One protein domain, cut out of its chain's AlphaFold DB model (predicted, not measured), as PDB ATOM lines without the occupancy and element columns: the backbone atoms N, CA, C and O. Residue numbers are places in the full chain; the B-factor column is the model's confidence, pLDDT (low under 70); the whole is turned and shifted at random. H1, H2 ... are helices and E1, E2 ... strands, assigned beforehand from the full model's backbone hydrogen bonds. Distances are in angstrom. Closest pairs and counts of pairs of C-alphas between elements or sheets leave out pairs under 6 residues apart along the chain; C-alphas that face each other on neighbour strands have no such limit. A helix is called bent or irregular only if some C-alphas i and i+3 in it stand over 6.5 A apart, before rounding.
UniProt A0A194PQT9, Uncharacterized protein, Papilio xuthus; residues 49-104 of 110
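What this domain is: This is residues 49 to 104 of the 110 residues of an uncharacterized protein of Papilio xuthus (UniProt A0A194PQT9). A helix, H1, and a long two-stranded hairpin, E1 and E2, reach out as the two arms of a wide V, with the loop of residues 63 to 76 at the corner between them. The hairpin is itself bent partway along, and after it the last residues, 99 to 104, run back toward H1; residues 49 to 55 of H1 and the hairpin's turn at residues 85 to 90 stick out free at the two far ends. The printed part has 56 residues, with one named helix followed by two named strands, in the order H1, E1, E2; the sheet, E1 - E2, is antiparallel, and the class is mixed, helices and strands. The whole is only just extended, close to loose, with a radius of gyration of the C-alphas of 15.5 A, and its outline is flat, spanning 47 by 28 by 15 A.

How they stand to each other: The printed part begins with H1, residues 49 to 62, in which every O i to N i+4 pair is within hydrogen-bond range. A long link of 14 residues, 63 to 76, leads to E1, residues 77 to 86. A tight link of 2 residues then leads to E2, residues 89 to 98. E1 and E2 form a hairpin and are antiparallel, with 171 degrees between their N-to-C directions. The C-alphas of Ile 77 and Ile 98 face each other at 5.0 A, and those of Ser 86 and Leu 89 at 5.2 A. N 77 and O 98 are within hydrogen-bond range at 2.8 A, and so are N 93 and O 82, at 2.8 A. E1 bends by 71 degrees at residue 80, and E2 bends by 88 degrees at residue 95; the C-alphas of Asn 80 and Asn 95 face each other at 4.6 A. H1 and E2 are apart, with no C-alpha of the one within 8 A of the other.

Where its parts are: H1 runs from C-alpha 49 at (17.920, -42.115, 197.851) to C-alpha 62 at (33.158, -31.650, 190.104), a length of 20.0 A. E1 begins at C-alpha 77, at (32.306, -19.656, 190.954), and measures 24.9 A from first to last C-alpha. E2 measures 22.0 A and ends at C-alpha 98, at (31.036, -17.305, 195.208).

The domain as a whole: The two C-alphas farthest apart are those of Cys 50 and Arg 88, at 46.8 A, while the C-alphas of the first and last printed residues, Ile 49 and Cys 104, are 15.9 A apart. Without the stretches that stand free, the body has 43 residues and spans 36 by 23 by 12 A. The printed part has no cut, and the link from H1 to E1 is long. The mean pLDDT of the printed part is 91.8, and no printed residue is under 70.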
ATOM      1  N   ILE A  49      16.794 -41.983 196.917       93.69
ATOM      2  CA  ILE A  49      17.920 -42.115 197.851       93.69
ATOM      3  C   ILE A  49      19.214 -42.357 197.074       93.69
ATOM      4  O   ILE A  49      20.186 -41.625 197.259       93.69
ATOM      5  N   CYS A  50      19.216 -43.316 196.142       92.44
ATOM      6  CA  CYS A  50      20.377 -43.553 195.289       92.44
ATOM      7  C   CYS A  50      20.753 -42.307 194.477       92.44
ATOM      8  O   CYS A  50      21.938 -41.986 194.350       92.44
ATOM      9  N   MET A  51      19.764 -41.605 193.912       93.69
ATOM     10  CA  MET A  51      20.018 -40.404 193.115       93.69
ATOM     11  C   MET A  51      20.634 -39.290 193.964       93.69
ATOM     12  O   MET A  51      21.586 -38.653 193.516       93.69
ATOM     13  N   ILE A  52      20.153 -39.091 195.193       94.00
ATOM     14  CA  ILE A  52      20.702 -38.117 196.147       94.00
ATOM     15  C   ILE A  52      22.143 -38.475 196.513       94.00
ATOM     16  O   ILE A  52      23.014 -37.604 196.460       94.00
ATOM     17  N   GLU A  53      22.426 -39.740 196.836       91.06
ATOM     18  CA  GLU A  53      23.786 -40.216 197.131       91.06
ATOM     19  C   GLU A  53      24.733 -39.955 195.951       91.06
ATOM     20  O   GLU A  53      25.818 -39.393 196.118       91.06
ATOM     21  N   SER A  54      24.292 -40.312 194.744       90.12
ATOM     22  CA  SER A  54      25.085 -40.195 193.519       90.12
ATOM     23  C   SER A  54      25.333 -38.737 193.138       90.12
ATOM     24  O   SER A  54      26.461 -38.373 192.807       90.12
ATOM     25  N   ALA A  55      24.314 -37.880 193.240       90.31
ATOM     26  CA  ALA A  55      24.436 -36.445 192.995       90.31
ATOM     27  C   ALA A  55      25.363 -35.778 194.020       90.31
ATOM     28  O   ALA A  55      26.217 -34.976 193.645       90.31
ATOM     29  N   SER A  56      25.254 -36.151 195.298       89.94
ATOM     30  CA  SER A  56      26.117 -35.634 196.370       89.94
ATOM     31  C   SER A  56      27.580 -36.029 196.162       89.94
ATOM     32  O   SER A  56      28.482 -35.213 196.360       89.94
ATOM     33  N   HIS A  57      27.830 -37.269 195.735       87.69
ATOM     34  CA  HIS A  57      29.170 -37.732 195.384       87.69
ATOM     35  C   HIS A  57      29.724 -36.963 194.178       87.69
ATOM     36  O   HIS A  57      30.839 -36.440 194.223       87.69
ATOM     37  N   PHE A  58      28.911 -36.825 193.128       88.00
ATOM     38  CA  PHE A  58      29.291 -36.107 191.919       88.00
ATOM     39  C   PHE A  58      29.615 -34.633 192.190       88.00
ATOM     40  O   PHE A  58      30.633 -34.145 191.708       88.00
ATOM     41  N   LEU A  59      28.818 -33.941 193.010       88.94
ATOM     42  CA  LEU A  59      29.020 -32.531 193.357       88.94
ATOM     43  C   LEU A  59      30.397 -32.271 193.984       88.94
ATOM     44  O   LEU A  59      31.091 -31.329 193.600       88.94
ATOM     45  N   LYS A  60      30.813 -33.130 194.923       84.56
ATOM     46  CA  LYS A  60      32.134 -33.037 195.563       84.56
ATOM     47  C   LYS A  60      33.248 -33.226 194.546       84.56
ATOM     48  O   LYS A  60      34.231 -32.488 194.573       84.56
ATOM     49  N   TYR A  61      33.060 -34.176 193.636       83.81
ATOM     50  CA  TYR A  61      34.025 -34.473 192.592       83.81
ATOM     51  C   TYR A  61      34.194 -33.290 191.623       83.81
ATOM     52  O   TYR A  61      35.314 -32.864 191.350       83.81
ATOM     53  N   ILE A  62      33.095 -32.725 191.110       89.00
ATOM     54  CA  ILE A  62      33.158 -31.650 190.104       89.00
ATOM     55  C   ILE A  62      33.471 -30.274 190.690       89.00
ATOM     56  O   ILE A  62      33.604 -29.320 189.927       89.00
ATOM     57  N   SER A  63      33.569 -30.155 192.018       90.12
ATOM     58  CA  SER A  63      33.720 -28.876 192.720       90.12
ATOM     59  C   SER A  63      34.825 -27.995 192.129       90.12
ATOM     60  O   SER A  63      34.562 -26.839 191.809       90.12
ATOM     61  N   GLY A  64      36.007 -28.570 191.875       89.75
ATOM     62  CA  GLY A  64      37.158 -27.892 191.262       89.75
ATOM     63  C   GLY A  64      37.146 -27.810 189.728       89.75
ATOM     64  O   GLY A  64      38.050 -27.214 189.140       89.75
ATOM     65  N   GLY A  65      36.134 -28.375 189.070       90.12
ATOM     66  CA  GLY A  65      36.021 -28.465 187.615       90.12
ATOM     67  C   GLY A  65      36.743 -29.674 187.010       90.12
ATOM     68  O   GLY A  65      37.632 -30.272 187.610       90.12
ATOM     69  N   ILE A  66      36.355 -30.032 185.785       89.50
ATOM     70  CA  ILE A  66      36.976 -31.098 184.988       89.50
ATOM     71  C   ILE A  66      37.277 -30.528 183.592       89.50
ATOM     72  O   ILE A  66      36.414 -30.570 182.707       89.50
ATOM     73  N   PRO A  67      38.491 -29.990 183.361       88.44
ATOM     74  CA  PRO A  67      38.836 -29.333 182.100       88.44
ATOM     75  C   PRO A  67      38.721 -30.241 180.871       88.44
ATOM     76  O   PRO A  67      38.286 -29.786 179.818       88.44
ATOM     77  N   SER A  68      39.043 -31.533 181.008       89.69
ATOM     78  CA  SER A  68      38.932 -32.523 179.923       89.69
ATOM     79  C   SER A  68      37.498 -32.726 179.427       89.69
ATOM     80  O   SER A  68      37.304 -33.143 178.288       89.69
ATOM     81  N   LEU A  69      36.501 -32.409 180.258       86.69
ATOM     82  CA  LEU A  69      35.075 -32.489 179.939       86.69
ATOM     83  C   LEU A  69      34.439 -31.103 179.751       86.69
ATOM     84  O   LEU A  69      33.218 -30.996 179.674       86.69
ATOM     85  N   ASN A  70      35.248 -30.038 179.697       89.69
ATOM     86  CA  ASN A  70      34.787 -28.647 179.652       89.69
ATOM     87  C   ASN A  70      33.849 -28.269 180.823       89.69
ATOM     88  O   ASN A  70      32.978 -27.407 180.698       89.69
ATOM     89  N   ILE A  71      34.028 -28.912 181.981       89.69
ATOM     90  CA  ILE A  71      33.295 -28.596 183.209       89.69
ATOM     91  C   ILE A  71      34.114 -27.568 183.987       89.69
ATOM     92  O   ILE A  71      35.256 -27.826 184.369       89.69
ATOM     93  N   LYS A  72      33.533 -26.391 184.221       91.81
ATOM     94  CA  LYS A  72      34.165 -25.325 185.009       91.81
ATOM     95  C   LYS A  72      34.059 -25.621 186.505       91.81
ATOM     96  O   LYS A  72      33.165 -26.350 186.925       91.81
ATOM     97  N   SER A  73      34.954 -25.022 187.291       93.19
ATOM     98  CA  SER A  73      34.828 -25.029 188.748       93.19
ATOM     99  C   SER A  73      33.487 -24.427 189.161       93.19
ATOM    100  O   SER A  73      33.073 -23.391 188.633       93.19
ATOM    101  N   ILE A  74      32.820 -25.101 190.091       93.12
ATOM    102  CA  ILE A  74      31.595 -24.624 190.734       93.12
ATOM    103  C   ILE A  74      31.869 -24.143 192.163       93.12
ATOM    104  O   ILE A  74      30.955 -23.676 192.836       93.12
ATOM    105  N   ASP A  75      33.106 -24.274 192.648       94.50
ATOM    106  CA  ASP A  75      33.537 -23.746 193.938       94.50
ATOM    107  C   ASP A  75      35.059 -23.473 193.916       94.50
ATOM    108  O   ASP A  75      35.856 -24.410 194.013       94.50
ATOM    109  N   PRO A  76      35.508 -22.211 193.753       94.25
ATOM    110  CA  PRO A  76      34.697 -21.000 193.620       94.25
ATOM    111  C   PRO A  76      34.070 -20.830 192.227       94.25
ATOM    112  O   PRO A  76      34.703 -21.107 191.207       94.25
ATOM    113  N   ILE A  77      32.867 -20.249 192.177       93.06
ATOM    114  CA  ILE A  77      32.306 -19.656 190.954       93.06
ATOM    115  C   ILE A  77      32.851 -18.238 190.829       93.06
ATOM    116  O   ILE A  77      32.556 -17.372 191.655       93.06
ATOM    117  N   ILE A  78      33.621 -17.996 189.773       91.56
ATOM    118  CA  ILE A  78      34.143 -16.669 189.449       91.56
ATOM    119  C   ILE A  78      33.133 -15.946 188.561       91.56
ATOM    120  O   ILE A  78      32.843 -16.390 187.449       91.56
ATOM    121  N   ALA A  79      32.600 -14.835 189.061       88.19
ATOM    122  CA  ALA A  79      31.607 -14.022 188.371       88.19
ATOM    123  C   ALA A  79      32.079 -12.571 188.307       88.19
ATOM    124  O   ALA A  79      32.225 -11.891 189.325       88.19
ATOM    125  N   ASN A  80      32.320 -12.098 187.085       88.56
ATOM    126  CA  ASN A  80      32.939 -10.796 186.876       88.56
ATOM    127  C   ASN A  80      32.033  -9.655 187.319       88.56
ATOM    128  O   ASN A  80      32.530  -8.788 188.017       88.56
ATOM    129  N   ASP A  81      30.742  -9.706 186.989       92.12
ATOM    130  CA  ASP A  81      29.784  -8.641 187.275       92.12
ATOM    131  C   ASP A  81      28.479  -9.218 187.839       92.12
ATOM    132  O   ASP A  81      27.883 -10.126 187.256       92.12
ATOM    133  N   PHE A  82      28.027  -8.663 188.963       90.88
ATOM    134  CA  PHE A  82      26.666  -8.812 189.475       90.88
ATOM    135  C   PHE A  82      26.047  -7.434 189.623       90.88
ATOM    136  O   PHE A  82      26.567  -6.595 190.354       90.88
ATOM    137  N   GLU A  83      24.920  -7.217 188.962       94.38
ATOM    138  CA  GLU A  83      24.208  -5.946 188.985       94.38
ATOM    139  C   GLU A  83      22.807  -6.157 189.547       94.38
ATOM    140  O   GLU A  83      22.175  -7.191 189.315       94.38
ATOM    141  N   GLY A  84      22.330  -5.182 190.310       94.19
ATOM    142  CA  GLY A  84      20.955  -5.150 190.776       94.19
ATOM    143  C   GLY A  84      20.450  -3.725 190.834       94.19
ATOM    144  O   GLY A  84      21.166  -2.809 191.241       94.19
ATOM    145  N   ASP A  85      19.205  -3.554 190.413       96.38
ATOM    146  CA  ASP A  85      18.550  -2.262 190.360       96.38
ATOM    147  C   ASP A  85      17.189  -2.337 191.050       96.38
ATOM    148  O   ASP A  85      16.410  -3.274 190.859       96.38
ATOM    149  N   SER A  86      16.925  -1.364 191.909       94.44
ATOM    150  CA  SER A  86      15.699  -1.249 192.686       94.44
ATOM    151  C   SER A  86      15.349   0.223 192.853       94.44
ATOM    152  O   SER A  86      16.219   1.087 192.780       94.44
ATOM    153  N   ALA A  87      14.093   0.525 193.181       95.69
ATOM    154  CA  ALA A  87      13.598   1.903 193.283       95.69
ATOM    155  C   ALA A  87      14.373   2.820 194.258       95.69
ATOM    156  O   ALA A  87      14.160   4.029 194.253       95.69
ATOM    157  N   ARG A  88      15.222   2.266 195.133       96.44
ATOM    158  CA  ARG A  88      15.995   3.022 196.133       96.44
ATOM    159  C   ARG A  88      17.497   2.757 196.088       96.44
ATOM    160  O   ARG A  88      18.236   3.450 196.781       96.44
ATOM    161  N   LEU A  89      17.941   1.744 195.348       94.75
ATOM    162  CA  LEU A  89      19.333   1.317 195.339       94.75
ATOM    163  C   LEU A  89      19.661   0.597 194.036       94.75
ATOM    164  O   LEU A  89      19.083  -0.452 193.747       94.75
ATOM    165  N   THR A  90      20.656   1.130 193.339       97.00
ATOM    166  CA  THR A  90      21.353   0.476 192.235       97.00
ATOM    167  C   THR A  90      22.736   0.065 192.731       97.00
ATOM    168  O   THR A  90      23.419   0.856 193.387       97.00
ATOM    169  N   TYR A  91      23.157  -1.163 192.445       94.69
ATOM    170  CA  TYR A  91      24.460  -1.681 192.852       94.69
ATOM    171  C   TYR A  91      25.109  -2.525 191.754       94.69
ATOM    172  O   TYR A  91      24.435  -3.190 190.967       94.69
ATOM    173  N   LYS A  92      26.445  -2.520 191.743       96.00
ATOM    174  CA  LYS A  92      27.288  -3.375 190.906       96.00
ATOM    175  C   LYS A  92      28.426  -3.934 191.750       96.00
ATOM    176  O   LYS A  92      29.191  -3.171 192.336       96.00
ATOM    177  N   PHE A  93      28.547  -5.254 191.793       95.00
ATOM    178  CA  PHE A  93      29.689  -5.945 192.376       95.00
ATOM    179  C   PHE A  93      30.574  -6.487 191.261       95.00
ATOM    180  O   PHE A  93      30.077  -7.173 190.368       95.00
ATOM    181  N   THR A  94      31.878  -6.231 191.334       95.25
ATOM    182  CA  THR A  94      32.855  -6.684 190.335       95.25
ATOM    183  C   THR A  94      33.891  -7.628 190.937       95.25
ATOM    184  O   THR A  94      34.258  -7.452 192.098       95.25
ATOM    185  N   ASN A  95      34.443  -8.542 190.133       94.25
ATOM    186  CA  ASN A  95      35.486  -9.503 190.536       94.25
ATOM    187  C   ASN A  95      35.045 -10.400 191.703       94.25
ATOM    188  O   ASN A  95      35.753 -10.563 192.698       94.25
ATOM    189  N   ASN A  96      33.845 -10.965 191.589       93.00
ATOM    190  CA  ASN A  96      33.235 -11.749 192.651       93.00
ATOM    191  C   ASN A  96      33.704 -13.202 192.619       93.00
ATOM    192  O   ASN A  96      33.896 -13.800 191.558       93.00
ATOM    193  N   SER A  97      33.796 -13.785 193.810       93.56
ATOM    194  CA  SER A  97      34.007 -15.212 194.022       93.56
ATOM    195  C   SER A  97      32.903 -15.729 194.934       93.56
ATOM    196  O   SER A  97      32.781 -15.286 196.078       93.56
ATOM    197  N   ILE A  98      32.073 -16.636 194.421       93.88
ATOM    198  CA  ILE A  98      31.036 -17.305 195.208       93.88
ATOM    199  C   ILE A  98      31.564 -18.675 195.614       93.88
ATOM    200  O   ILE A  98      31.978 -19.458 194.762       93.88
ATOM    201  N   THR A  99      31.532 -18.964 196.913       94.75
ATOM    202  CA  THR A  99      32.036 -20.217 197.485       94.75
ATOM    203  C   THR A  99      30.960 -20.945 198.276       94.75
ATOM    204  O   THR A  99      29.976 -20.350 198.717       94.75
ATOM    205  N   GLY A 100      31.167 -22.238 198.507       92.56
ATOM    206  CA  GLY A 100      30.329 -23.064 199.372       92.56
ATOM    207  C   GLY A 100      29.348 -23.980 198.652       92.56
ATOM    208  O   GLY A 100      28.738 -24.807 199.326       92.56
ATOM    209  N   PHE A 101      29.244 -23.907 197.324       91.31
ATOM    210  CA  PHE A 101      28.429 -24.832 196.532       91.31
ATOM    211  C   PHE A 101      28.880 -26.287 196.677       91.31
ATOM    212  O   PHE A 101      28.036 -27.179 196.700       91.31
ATOM    213  N   ALA A 102      30.176 -26.549 196.874       90.56
ATOM    214  CA  ALA A 102      30.685 -27.903 197.107       90.56
ATOM    215  C   ALA A 102      30.194 -28.522 198.433       90.56
ATOM    216  O   ALA A 102      30.356 -29.721 198.656       90.56
ATOM    217  N   ARG A 103      29.617 -27.703 199.323       91.62
ATOM    218  CA  ARG A 103      29.080 -28.100 200.634       91.62
ATOM    219  C   ARG A 103      27.551 -28.175 200.650       91.62
ATOM    220  O   ARG A 103      26.974 -28.312 201.724       91.62
ATOM    221  N   CYS A 104      26.889 -28.023 199.504       91.62
ATOM    222  CA  CYS A 104      25.443 -28.179 199.420       91.62
ATOM    223  C   CYS A 104      25.041 -29.655 199.510       91.62
ATOM    224  O   CYS A 104      25.698 -30.523 198.942       91.62
TER     225      CYS A 104